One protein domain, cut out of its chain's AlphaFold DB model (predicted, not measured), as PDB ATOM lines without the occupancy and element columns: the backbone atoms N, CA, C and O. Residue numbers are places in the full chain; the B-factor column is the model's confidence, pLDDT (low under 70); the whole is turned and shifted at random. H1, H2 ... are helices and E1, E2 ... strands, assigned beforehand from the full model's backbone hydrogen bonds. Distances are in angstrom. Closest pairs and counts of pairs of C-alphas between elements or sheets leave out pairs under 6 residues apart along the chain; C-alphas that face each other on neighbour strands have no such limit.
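AT A GLANCE: This is residues 247 to 336 of the 348 residues of an uncharacterized protein of Thanatephorus cucumeris (strain AG1-IB / isolate 7/3/14) (UniProt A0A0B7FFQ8). What does the model look like? It is a loose body of loops with the short helix H4 near its middle, and the hairpin E1 and E2 reaches out from it as an arm whose tip, residues 315 to 320, sticks out. The loop of residues 289 to 295 sticks out at the opposite end of the long axis, while H1 and H2 form a small separate piece on another side and H3 lies at the body's edge. What is it built of? The printed part has 90 residues with four named helices and then two named strands, in the order H1 H2 H3 H4 E1 E2; the two strands make an antiparallel sheet, the class is mixed, and under half of the residues, 36, are in named elements. How large is it? It is loose, with a radius of gyration of the C-alphas of 16.4 A and spans of 49 by 37 by 24 A.

HOW THE PARTS SIT: How does the sheet pair? E1, residues 310 to 315, and E2, residues 320 to 325, form an antiparallel hairpin, with 150 degrees between their directions. N 313 and O 322 are 2.8 A apart and N 322 and O 313 are 2.9 A apart, both within hydrogen-bond range. Outside it, residues 307 to 308 pair antiparallel with residues 331 to 332. Which helices meet? H4, residues 301 to 305, and H3, residues 281 to 287, only just touch, with 3 pairs of C-alphas within 8 A; the closest C-alphas, of Trp 284 and Trp 301, are 6.3 A apart. H1, residues 247 to 254, and H2, residues 258 to 261, are close but not clearly touching; their closest C-alphas, of Leu 253 and Ala 259, are 6.4 A apart. What stays apart? Among others, H1 and H4, H2 and H3, and H3 and E1 are apart. How are the helix backbones formed? In H1, H3 and H4 every O i to N i+4 pair is within hydrogen-bond range; H2 is too short for such a pair.

IN THESE COORDINATES: Where do the strands run? E1 goes 15.6 A from C-alpha 310 at (35.131, -18.916, 41.056), and E2 goes 16.0 A to C-alpha 325 at (34.033, -17.240, 37.026). Where are the helices? H1 begins at C-alpha 247, (35.183, -19.622, 63.412), and is 10.4 A long; H3 is 10.1 A long, H4 6.0 A and H2 4.9 A.

THE WHOLE: How far does it reach? The C-alphas of Asn 291 and Asn 317, the two farthest apart, are 49.9 A from each other. Are there cuts or long links? The printed part has no cut, and the links H2 to H3, 19 residues, and H3 to H4, 13 residues, are long. Is confidence low anywhere? The mean pLDDT of the printed part is 85.8, and no printed residue is under 70.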
ATOM      1  N   VAL A 247      35.017 -20.466  62.214       82.88
ATOM      2  CA  VAL A 247      35.183 -19.622  63.412       82.88
ATOM      3  C   VAL A 247      36.659 -19.506  63.782       82.88
ATOM      4  O   VAL A 247      37.131 -18.420  64.104       82.88
ATOM      5  N   TRP A 248      37.404 -20.606  63.685       84.12
ATOM      6  CA  TRP A 248      38.833 -20.619  63.976       84.12
ATOM      7  C   TRP A 248      39.628 -19.751  62.995       84.12
ATOM      8  O   TRP A 248      40.467 -18.959  63.414       84.12
ATOM      9  N   LEU A 249      39.312 -19.827  61.698       84.69
ATOM     10  CA  LEU A 249      39.908 -18.962  60.682       84.69
ATOM     11  C   LEU A 249      39.542 -17.495  60.899       84.69
ATOM     12  O   LEU A 249      40.422 -16.643  60.849       84.69
ATOM     13  N   GLN A 250      38.277 -17.185  61.181       83.19
ATOM     14  CA  GLN A 250      37.857 -15.821  61.506       83.19
ATOM     15  C   GLN A 250      38.631 -15.278  62.704       83.19
ATOM     16  O   GLN A 250      39.131 -14.156  62.647       83.19
ATOM     17  N   HIS A 251      38.780 -16.081  63.757       82.31
ATOM     18  CA  HIS A 251      39.552 -15.696  64.925       82.31
ATOM     19  C   HIS A 251      41.015 -15.423  64.584       82.31
ATOM     20  O   HIS A 251      41.506 -14.331  64.853       82.31
ATOM     21  N   LEU A 252      41.685 -16.384  63.942       83.38
ATOM     22  CA  LEU A 252      43.085 -16.278  63.539       83.38
ATOM     23  C   LEU A 252      43.330 -15.015  62.704       83.38
ATOM     24  O   LEU A 252      44.259 -14.259  62.982       83.38
ATOM     25  N   LEU A 253      42.476 -14.769  61.707       83.31
ATOM     26  CA  LEU A 253      42.560 -13.613  60.812       83.31
ATOM     27  C   LEU A 253      42.242 -12.283  61.509       83.31
ATOM     28  O   LEU A 253      42.663 -11.239  61.020       83.31
ATOM     29  N   SER A 254      41.536 -12.320  62.641       79.44
ATOM     30  CA  SER A 254      41.252 -11.143  63.470       79.44
ATOM     31  C   SER A 254      42.386 -10.816  64.447       79.44
ATOM     32  O   SER A 254      42.399  -9.729  65.026       79.44
ATOM     33  N   LEU A 255      43.349 -11.724  64.649       79.88
ATOM     34  CA  LEU A 255      44.516 -11.439  65.481       79.88
ATOM     35  C   LEU A 255      45.394 -10.374  64.816       79.88
ATOM     36  O   LEU A 255      45.691 -10.418  63.619       79.88
ATOM     37  N   ALA A 256      45.841  -9.416  65.625       78.12
ATOM     38  CA  ALA A 256      46.711  -8.347  65.162       78.12
ATOM     39  C   ALA A 256      48.030  -8.914  64.611       78.12
ATOM     40  O   ALA A 256      48.680  -9.730  65.264       78.12
ATOM     41  N   GLY A 257      48.440  -8.453  63.428       81.94
ATOM     42  CA  GLY A 257      49.651  -8.926  62.759       81.94
ATOM     43  C   GLY A 257      49.438 -10.128  61.837       81.94
ATOM     44  O   GLY A 257      50.306 -10.400  61.009       81.94
ATOM     45  N   THR A 258      48.312 -10.852  61.931       84.56
ATOM     46  CA  THR A 258      48.070 -12.027  61.072       84.56
ATOM     47  C   THR A 258      47.913 -11.628  59.612       84.56
ATOM     48  O   THR A 258      48.432 -12.312  58.733       84.56
ATOM     49  N   ALA A 259      47.228 -10.515  59.338       81.56
ATOM     50  CA  ALA A 259      47.065 -10.009  57.979       81.56
ATOM     51  C   ALA A 259      48.431  -9.746  57.332       81.56
ATOM     52  O   ALA A 259      48.685 -10.179  56.214       81.56
ATOM     53  N   GLU A 260      49.333  -9.090  58.057       84.38
ATOM     54  CA  GLU A 260      50.691  -8.789  57.617       84.38
ATOM     55  C   GLU A 260      51.521 -10.065  57.451       84.38
ATOM     56  O   GLU A 260      52.214 -10.219  56.444       84.38
ATOM     57  N   LEU A 261      51.410 -11.003  58.397       84.88
ATOM     58  CA  LEU A 261      52.095 -12.292  58.354       84.88
ATOM     59  C   LEU A 261      51.696 -13.097  57.108       84.88
ATOM     60  O   LEU A 261      52.561 -13.616  56.403       84.88
ATOM     61  N   LEU A 262      50.404 -13.132  56.774       82.44
ATOM     62  CA  LEU A 262      49.887 -13.805  55.579       82.44
ATOM     63  C   LEU A 262      50.340 -13.167  54.261       82.44
ATOM     64  O   LEU A 262      50.184 -13.778  53.208       82.44
ATOM     65  N   GLN A 263      50.904 -11.959  54.298       82.94
ATOM     66  CA  GLN A 263      51.396 -11.245  53.119       82.94
ATOM     67  C   GLN A 263      52.923 -11.227  53.007       82.94
ATOM     68  O   GLN A 263      53.462 -10.611  52.088       82.94
ATOM     69  N   THR A 264      53.631 -11.928  53.896       85.31
ATOM     70  CA  THR A 264      55.105 -12.003  53.905       85.31
ATOM     71  C   THR A 264      55.702 -12.603  52.632       85.31
ATOM     72  O   THR A 264      56.806 -12.224  52.248       85.31
ATOM     73  N   TRP A 265      54.950 -13.449  51.921       84.19
ATOM     74  CA  TRP A 265      55.346 -14.015  50.627       84.19
ATOM     75  C   TRP A 265      55.470 -12.964  49.503       84.19
ATOM     76  O   TRP A 265      56.098 -13.239  48.481       84.19
ATOM     77  N   ARG A 266      54.905 -11.752  49.665       84.31
ATOM     78  CA  ARG A 266      54.984 -10.643  48.689       84.31
ATOM     79  C   ARG A 266      56.364  -9.977  48.705       84.31
ATOM     80  O   ARG A 266      56.553  -8.849  49.190       84.31
ATOM     81  N   THR A 267      57.347 -10.705  48.195       77.88
ATOM     82  CA  THR A 267      58.753 -10.293  48.155       77.88
ATOM     83  C   THR A 267      59.085  -9.464  46.915       77.88
ATOM     84  O   THR A 267      59.947  -8.588  46.993       77.88
ATOM     85  N   GLU A 268      58.377  -9.676  45.805       76.69
ATOM     86  CA  GLU A 268      58.588  -8.961  44.545       76.69
ATOM     87  C   GLU A 268      57.866  -7.603  44.516       76.69
ATOM     88  O   GLU A 268      56.823  -7.416  45.145       76.69
ATOM     89  N   GLU A 269      58.406  -6.648  43.753       70.19
ATOM     90  CA  GLU A 269      57.832  -5.300  43.605       70.19
ATOM     91  C   GLU A 269      56.400  -5.365  43.044       70.19
ATOM     92  O   GLU A 269      55.475  -4.816  43.638       70.19
ATOM     93  N   ASN A 270      56.196  -6.182  42.007       71.75
ATOM     94  CA  ASN A 270      54.894  -6.372  41.363       71.75
ATOM     95  C   ASN A 270      53.840  -7.004  42.289       71.75
ATOM     96  O   ASN A 270      52.645  -6.783  42.102       71.75
ATOM     97  N   ASP A 271      54.247  -7.788  43.294       76.06
ATOM     98  CA  ASP A 271      53.311  -8.438  44.218       76.06
ATOM     99  C   ASP A 271      52.631  -7.440  45.168       76.06
ATOM    100  O   ASP A 271      51.606  -7.761  45.775       76.06
ATOM    101  N   ARG A 272      53.186  -6.229  45.295       71.56
ATOM    102  CA  ARG A 272      52.693  -5.167  46.183       71.56
ATOM    103  C   ARG A 272      51.753  -4.183  45.488       71.56
ATOM    104  O   ARG A 272      51.036  -3.462  46.179       71.56
ATOM    105  N   ASP A 273      51.701  -4.207  44.158       70.56
ATOM    106  CA  ASP A 273      50.984  -3.226  43.333       70.56
ATOM    107  C   ASP A 273      49.494  -3.550  43.115       70.56
ATOM    108  O   ASP A 273      48.802  -2.880  42.346       70.56
ATOM    109  N   GLY A 274      48.965  -4.546  43.832       75.44
ATOM    110  CA  GLY A 274      47.542  -4.882  43.851       75.44
ATOM    111  C   GLY A 274      47.220  -6.264  43.271       75.44
ATOM    112  O   GLY A 274      48.073  -7.153  43.253       75.44
ATOM    113  N   PRO A 275      45.961  -6.496  42.854       81.12
ATOM    114  CA  PRO A 275      45.534  -7.786  42.332       81.12
ATOM    115  C   PRO A 275      46.230  -8.094  41.001       81.12
ATOM    116  O   PRO A 275      46.081  -7.344  40.041       81.12
ATOM    117  N   LEU A 276      46.949  -9.217  40.928       87.38
ATOM    118  CA  LEU A 276      47.508  -9.731  39.673       87.38
ATOM    119  C   LEU A 276      46.740 -10.966  39.204       87.38
ATOM    120  O   LEU A 276      46.059 -11.618  39.994       87.38
ATOM    121  N   GLY A 277      46.872 -11.301  37.922       89.19
ATOM    122  CA  GLY A 277      46.291 -12.513  37.350       89.19
ATOM    123  C   GLY A 277      47.056 -13.791  37.733       89.19
ATOM    124  O   GLY A 277      48.217 -13.715  38.146       89.19
ATOM    125  N   PRO A 278      46.426 -14.973  37.597       91.06
ATOM    126  CA  PRO A 278      47.090 -16.259  37.787       91.06
ATOM    127  C   PRO A 278      48.258 -16.476  36.819       91.06
ATOM    128  O   PRO A 278      48.204 -16.063  35.660       91.06
ATOM    129  N   ILE A 279      49.300 -17.168  37.285       90.38
ATOM    130  CA  ILE A 279      50.494 -17.480  36.488       90.38
ATOM    131  C   ILE A 279      50.357 -18.864  35.837       90.38
ATOM    132  O   ILE A 279      50.069 -19.864  36.500       90.38
ATOM    133  N   ALA A 280      50.594 -18.929  34.526       91.06
ATOM    134  CA  ALA A 280      50.640 -20.185  33.780       91.06
ATOM    135  C   ALA A 280      51.892 -21.007  34.135       91.06
ATOM    136  O   ALA A 280      52.941 -20.446  34.440       91.06
ATOM    137  N   SER A 281      51.792 -22.338  34.052       91.31
ATOM    138  CA  SER A 281      52.891 -23.255  34.403       91.31
ATOM    139  C   SER A 281      54.176 -22.966  33.625       91.31
ATOM    140  O   SER A 281      55.250 -22.921  34.217       91.31
ATOM    141  N   ASP A 282      54.069 -22.721  32.318       92.88
ATOM    142  CA  ASP A 282      55.231 -22.470  31.456       92.88
ATOM    143  C   ASP A 282      55.967 -21.191  31.873       92.88
ATOM    144  O   ASP A 282      57.184 -21.187  32.026       92.88
ATOM    145  N   LEU A 283      55.210 -20.129  32.168       90.19
ATOM    146  CA  LEU A 283      55.769 -18.861  32.633       90.19
ATOM    147  C   LEU A 283      56.422 -19.002  34.016       90.19
ATOM    148  O   LEU A 283      57.433 -18.363  34.286       90.19
ATOM    149  N   TRP A 284      55.866 -19.829  34.904       90.50
ATOM    150  CA  TRP A 284      56.495 -20.119  36.194       90.50
ATOM    151  C   TRP A 284      57.810 -20.893  36.016       90.50
ATOM    152  O   TRP A 284      58.826 -20.495  36.582       90.50
ATOM    153  N   MET A 285      57.822 -21.924  35.164       89.25
ATOM    154  CA  MET A 285      59.020 -22.709  34.829       89.25
ATOM    155  C   MET A 285      60.135 -21.861  34.200       89.25
ATOM    156  O   MET A 285      61.310 -22.133  34.423       89.25
ATOM    157  N   GLU A 286      59.795 -20.835  33.417       90.56
ATOM    158  CA  GLU A 286      60.776 -19.917  32.819       90.56
ATOM    159  C   GLU A 286      61.447 -18.993  33.846       90.56
ATOM    160  O   GLU A 286      62.572 -18.544  33.624       90.56
ATOM    161  N   ASN A 287      60.768 -18.704  34.958       85.31
ATOM    162  CA  ASN A 287      61.224 -17.750  35.969       85.31
ATOM    163  C   ASN A 287      61.862 -18.413  37.198       85.31
ATOM    164  O   ASN A 287      62.364 -17.705  38.072       85.31
ATOM    165  N   ILE A 288      61.861 -19.747  37.275       87.00
ATOM    166  CA  ILE A 288      62.450 -20.481  38.393       87.00
ATOM    167  C   ILE A 288      63.885 -20.928  38.091       87.00
ATOM    168  O   ILE A 288      64.190 -21.450  37.019       87.00
ATOM    169  N   ASP A 289      64.784 -20.755  39.061       86.81
ATOM    170  CA  ASP A 289      66.127 -21.328  38.985       86.81
ATOM    171  C   ASP A 289      66.094 -22.789  39.443       86.81
ATOM    172  O   ASP A 289      66.058 -23.080  40.636       86.81
ATOM    173  N   MET A 290      66.157 -23.711  38.482       85.62
ATOM    174  CA  MET A 290      66.167 -25.158  38.731       85.62
ATOM    175  C   MET A 290      67.367 -25.643  39.564       85.62
ATOM    176  O   MET A 290      67.353 -26.778  40.037       85.62
ATOM    177  N   ASN A 291      68.412 -24.826  39.734       90.62
ATOM    178  CA  ASN A 291      69.571 -25.167  40.565       90.62
ATOM    179  C   ASN A 291      69.402 -24.738  42.024       90.62
ATOM    180  O   ASN A 291      70.243 -25.075  42.862       90.62
ATOM    181  N   LYS A 292      68.344 -23.986  42.335       88.12
ATOM    182  CA  LYS A 292      68.034 -23.539  43.685       88.12
ATOM    183  C   LYS A 292      66.843 -24.347  44.213       88.12
ATOM    184  O   LYS A 292      65.825 -24.435  43.529       88.12
ATOM    185  N   PRO A 293      66.932 -24.935  45.417       87.62
ATOM    186  CA  PRO A 293      65.770 -25.565  46.026       87.62
ATOM    187  C   PRO A 293      64.670 -24.524  46.269       87.62
ATOM    188  O   PRO A 293      64.959 -23.365  46.579       87.62
ATOM    189  N   LEU A 294      63.413 -24.961  46.154       87.75
ATOM    190  CA  LEU A 294      62.257 -24.193  46.617       87.75
ATOM    191  C   LEU A 294      62.403 -23.967  48.128       87.75
ATOM    192  O   LEU A 294      62.712 -24.909  48.859       87.75
ATOM    193  N   GLY A 295      62.229 -22.729  48.583       84.44
ATOM    194  CA  GLY A 295      62.370 -22.356  49.988       84.44
ATOM    195  C   GLY A 295      61.119 -22.677  50.796       84.44
ATOM    196  O   GLY A 295      61.215 -23.284  51.861       84.44
ATOM    197  N   ASP A 296      59.948 -22.301  50.284       86.19
ATOM    198  CA  ASP A 296      58.660 -22.595  50.912       86.19
ATOM    199  C   ASP A 296      57.548 -22.865  49.880       86.19
ATOM    200  O   ASP A 296      57.774 -22.941  48.671       86.19
ATOM    201  N   ILE A 297      56.317 -23.056  50.364       84.88
ATOM    202  CA  ILE A 297      55.154 -23.341  49.512       84.88
ATOM    203  C   ILE A 297      54.831 -22.203  48.530       84.88
ATOM    204  O   ILE A 297      54.232 -22.459  47.483       84.88
ATOM    205  N   SER A 298      55.226 -20.964  48.835       85.38
ATOM    206  CA  SER A 298      54.941 -19.790  48.009       85.38
ATOM    207  C   SER A 298      55.772 -19.728  46.726       85.38
ATOM    208  O   SER A 298      55.344 -19.095  45.754       85.38
ATOM    209  N   ASP A 299      56.888 -20.460  46.685       85.38
ATOM    210  CA  ASP A 299      57.712 -20.638  45.486       85.38
ATOM    211  C   ASP A 299      57.080 -21.623  44.487       85.38
ATOM    212  O   ASP A 299      57.416 -21.625  43.300       85.38
ATOM    213  N   GLY A 300      56.149 -22.468  44.942       87.31
ATOM    214  CA  GLY A 300      55.481 -23.463  44.111       87.31
ATOM    215  C   GLY A 300      54.490 -22.851  43.116       87.31
ATOM    216  O   GLY A 300      53.764 -21.905  43.427       87.31
ATOM    217  N   TRP A 301      54.377 -23.450  41.925       88.88
ATOM    218  CA  TRP A 301      53.441 -23.000  40.882       88.88
ATOM    219  C   TRP A 301      51.998 -22.845  41.390       88.88
ATOM    220  O   TRP A 301      51.350 -21.831  41.120       88.88
ATOM    221  N   GLY A 302      51.516 -23.820  42.173       87.50
ATOM    222  CA  GLY A 302      50.153 -23.851  42.722       87.50
ATOM    223  C   GLY A 302      49.776 -22.613  43.545       87.50
ATOM    224  O   GLY A 302      48.610 -22.208  43.559       87.50
ATOM    225  N   TRP A 303      50.762 -21.966  44.174       86.69
ATOM    226  CA  TRP A 303      50.549 -20.768  44.983       86.69
ATOM    227  C   TRP A 303      50.059 -19.585  44.143       86.69
ATOM    228  O   TRP A 303      49.097 -18.907  44.505       86.69
ATOM    229  N   ARG A 304      50.680 -19.355  42.979       88.19
ATOM    230  CA  ARG A 304      50.392 -18.202  42.104       88.19
ATOM    231  C   ARG A 304      49.454 -18.530  40.937       88.19
ATOM    232  O   ARG A 304      49.056 -17.614  40.217       88.19
ATOM    233  N   SER A 305      49.095 -19.796  40.733       90.06
ATOM    234  CA  SER A 305      48.248 -20.246  39.618       90.06
ATOM    235  C   SER A 305      46.762 -20.374  39.956       90.06
ATOM    236  O   SER A 305      45.932 -20.454  39.052       90.06
ATOM    237  N   THR A 306      46.410 -20.371  41.242       88.31
ATOM    238  CA  THR A 306      45.017 -20.523  41.675       88.31
ATOM    239  C   THR A 306      44.214 -19.258  41.374       88.31
ATOM    240  O   THR A 306      44.611 -18.158  41.761       88.31
ATOM    241  N   GLU A 307      43.068 -19.401  40.708       90.56
ATOM    242  CA  GLU A 307      42.167 -18.295  40.366       90.56
ATOM    243  C   GLU A 307      41.143 -18.022  41.487       90.56
ATOM    244  O   GLU A 307      40.535 -18.939  42.036       90.56
ATOM    245  N   ALA A 308      40.931 -16.748  41.824       88.94
ATOM    246  CA  ALA A 308      39.867 -16.270  42.704       88.94
ATOM    247  C   ALA A 308      38.592 -15.898  41.936       88.94
ATOM    248  O   ALA A 308      38.599 -15.673  40.730       88.94
ATOM    249  N   GLY A 309      37.480 -15.777  42.670       85.94
ATOM    250  CA  GLY A 309      36.193 -15.394  42.085       85.94
ATOM    251  C   GLY A 309      35.573 -16.503  41.238       85.94
ATOM    252  O   GLY A 309      34.870 -16.226  40.270       85.94
ATOM    253  N   LEU A 310      35.836 -17.760  41.593       88.75
ATOM    254  CA  LEU A 310      35.131 -18.916  41.056       88.75
ATOM    255  C   LEU A 310      33.948 -19.259  41.967       88.75
ATOM    256  O   LEU A 310      34.018 -19.134  43.189       88.75
ATOM    257  N   SER A 311      32.836 -19.676  41.378       88.44
ATOM    258  CA  SER A 311      31.692 -20.232  42.095       88.44
ATOM    259  C   SER A 311      31.337 -21.581  41.511       88.44
ATOM    260  O   SER A 311      31.322 -21.759  40.295       88.44
ATOM    261  N   ARG A 312      31.056 -22.529  42.399       89.56
ATOM    262  CA  ARG A 312      30.728 -23.898  42.030       89.56
ATOM    263  C   ARG A 312      29.271 -23.997  41.602       89.56
ATOM    264  O   ARG A 312      28.374 -23.688  42.382       89.56
ATOM    265  N   PHE A 313      29.045 -24.455  40.379       91.12
ATOM    266  CA  PHE A 313      27.724 -24.712  39.823       91.12
ATOM    267  C   PHE A 313      27.543 -26.208  39.616       91.12
ATOM    268  O   PHE A 313      28.303 -26.841  38.886       91.12
ATOM    269  N   TYR A 314      26.510 -26.747  40.254       91.50
ATOM    270  CA  TYR A 314      26.041 -28.102  40.017       91.50
ATOM    271  C   TYR A 314      24.921 -28.069  38.981       91.50
ATOM    272  O   TYR A 314      23.937 -27.348  39.165       91.50
ATOM    273  N   ASP A 315      25.072 -28.831  37.902       90.50
ATOM    274  CA  ASP A 315      23.995 -29.065  36.948       90.50
ATOM    275  C   ASP A 315      23.248 -30.353  37.338       90.50
ATOM    276  O   ASP A 315      23.793 -31.450  37.191       90.50
ATOM    277  N   PRO A 316      21.998 -30.257  37.828       89.25
ATOM    278  CA  PRO A 316      21.237 -31.426  38.259       89.25
ATOM    279  C   PRO A 316      20.881 -32.377  37.112       89.25
ATOM    280  O   PRO A 316      20.567 -33.533  37.376       89.25
ATOM    281  N   ASN A 317      20.932 -31.925  35.855       89.19
ATOM    282  CA  ASN A 317      20.570 -32.752  34.703       89.19
ATOM    283  C   ASN A 317      21.728 -33.635  34.229       89.19
ATOM    284  O   ASN A 317      21.499 -34.742  33.747       89.19
ATOM    285  N   THR A 318      22.962 -33.142  34.336       89.06
ATOM    286  CA  THR A 318      24.172 -33.874  33.924       89.06
ATOM    287  C   THR A 318      24.908 -34.498  35.107       89.06
ATOM    288  O   THR A 318      25.732 -35.388  34.906       89.06
ATOM    289  N   GLY A 319      24.619 -34.049  36.333       90.88
ATOM    290  CA  GLY A 319      25.389 -34.389  37.528       90.88
ATOM    291  C   GLY A 319      26.779 -33.746  37.549       90.88
ATOM    292  O   GLY A 319      27.604 -34.101  38.389       90.88
ATOM    293  N   GLU A 320      27.065 -32.828  36.621       91.12
ATOM    294  CA  GLU A 320      28.375 -32.205  36.478       91.12
ATOM    295  C   GLU A 320      28.538 -31.040  37.459       91.12
ATOM    296  O   GLU A 320      27.636 -30.225  37.671       91.12
ATOM    297  N   VAL A 321      29.732 -30.945  38.037       90.12
ATOM    298  CA  VAL A 321      30.148 -29.826  38.875       90.12
ATOM    299  C   VAL A 321      31.147 -29.001  38.076       90.12
ATOM    300  O   VAL A 321      32.229 -29.482  37.752       90.12
ATOM    301  N   THR A 322      30.792 -27.753  37.771       90.69
ATOM    302  CA  THR A 322      31.668 -26.814  37.058       90.69
ATOM    303  C   THR A 322      31.931 -25.586  37.912       90.69
ATOM    304  O   THR A 322      31.003 -24.977  38.444       90.69
ATOM    305  N   ASP A 323      33.193 -25.189  38.024       88.75
ATOM    306  CA  ASP A 323      33.559 -23.932  38.668       88.75
ATOM    307  C   ASP A 323      33.531 -22.823  37.603       88.75
ATOM    308  O   ASP A 323      34.220 -22.893  36.583       88.75
ATOM    309  N   ARG A 324      32.669 -21.816  37.791       88.75
ATOM    310  CA  ARG A 324      32.481 -20.710  36.839       88.75
ATOM    311  C   ARG A 324      32.926 -19.396  37.452       88.75
ATOM    312  O   ARG A 324      32.644 -19.110  38.615       88.75
ATOM    313  N   ARG A 325      33.572 -18.570  36.635       87.69
ATOM    314  CA  ARG A 325      34.033 -17.240  37.026       87.69
ATOM    315  C   ARG A 325      32.853 -16.296  37.272       87.69
ATOM    316  O   ARG A 325      31.945 -16.203  36.448       87.69
ATOM    317  N   THR A 326      32.895 -15.578  38.389       86.69
ATOM    318  CA  THR A 326      31.921 -14.541  38.771       86.69
ATOM    319  C   THR A 326      32.475 -13.123  38.643       86.69
ATOM    320  O   THR A 326      31.705 -12.165  38.634       86.69
ATOM    321  N   ILE A 327      33.793 -12.985  38.497       86.00
ATOM    322  CA  ILE A 327      34.496 -11.712  38.299       86.00
ATOM    323  C   ILE A 327      34.885 -11.504  36.827       86.00
ATOM    324  O   ILE A 327      35.059 -12.459  36.077       86.00
ATOM    325  N   ALA A 328      34.995 -10.250  36.379       83.31
ATOM    326  CA  ALA A 328      35.272  -9.951  34.968       83.31
ATOM    327  C   ALA A 328      36.689 -10.373  34.541       83.31
ATOM    328  O   ALA A 328      36.875 -10.948  33.467       83.31
ATOM    329  N   GLU A 329      37.674 -10.122  35.402       86.06
ATOM    330  CA  GLU A 329      39.082 -10.431  35.160       86.06
ATOM    331  C   GLU A 329      39.572 -11.475  36.167       86.06
ATOM    332  O   GLU A 329      39.206 -11.396  37.342       86.06
ATOM    333  N   PRO A 330      40.377 -12.461  35.736       86.06
ATOM    334  CA  PRO A 330      40.927 -13.456  36.639       86.06
ATOM    335  C   PRO A 330      41.937 -12.801  37.579       86.06
ATOM    336  O   PRO A 330      42.900 -12.173  37.140       86.06
ATOM    337  N   ILE A 331      41.736 -12.999  38.875       89.81
ATOM    338  CA  ILE A 331      42.649 -12.554  39.927       89.81
ATOM    339  C   ILE A 331      43.274 -13.805  40.535       89.81
ATOM    340  O   ILE A 331      42.568 -14.778  40.788       89.81
ATOM    341  N   ARG A 332      44.584 -13.814  40.787       88.81
ATOM    342  CA  ARG A 332      45.225 -14.908  41.522       88.81
ATOM    343  C   ARG A 332      44.807 -14.862  42.987       88.81
ATOM    344  O   ARG A 332      44.829 -13.807  43.622       88.81
ATOM    345  N   PHE A 333      44.454 -16.013  43.535       88.50
ATOM    346  CA  PHE A 333      43.803 -16.134  44.833       88.50
ATOM    347  C   PHE A 333      44.614 -15.528  45.982       88.50
ATOM    348  O   PHE A 333      44.086 -14.772  46.795       88.50
ATOM    349  N   VAL A 334      45.924 -15.766  45.990       87.00
ATOM    350  CA  VAL A 334      46.840 -15.246  47.017       87.00
ATOM    351  C   VAL A 334      46.963 -13.714  47.005       87.00
ATOM    352  O   VAL A 334      47.307 -13.114  48.018       87.00
ATOM    353  N   SER A 335      46.611 -13.025  45.909       86.31
ATOM    354  CA  SER A 335      46.610 -11.546  45.867       86.31
ATOM    355  C   SER A 335      45.471 -10.884  46.631       86.31
ATOM    356  O   SER A 335      45.477  -9.664  46.793       86.31
ATOM    357  N   LEU A 336      44.501 -11.653  47.119       86.00
ATOM    358  CA  LEU A 336      43.461 -11.108  47.979       86.00
ATOM    359  C   LEU A 336      44.052 -10.656  49.334       86.00
ATOM    360  O   LEU A 336      45.079 -11.189  49.767       86.00
TER     361      LEU A 336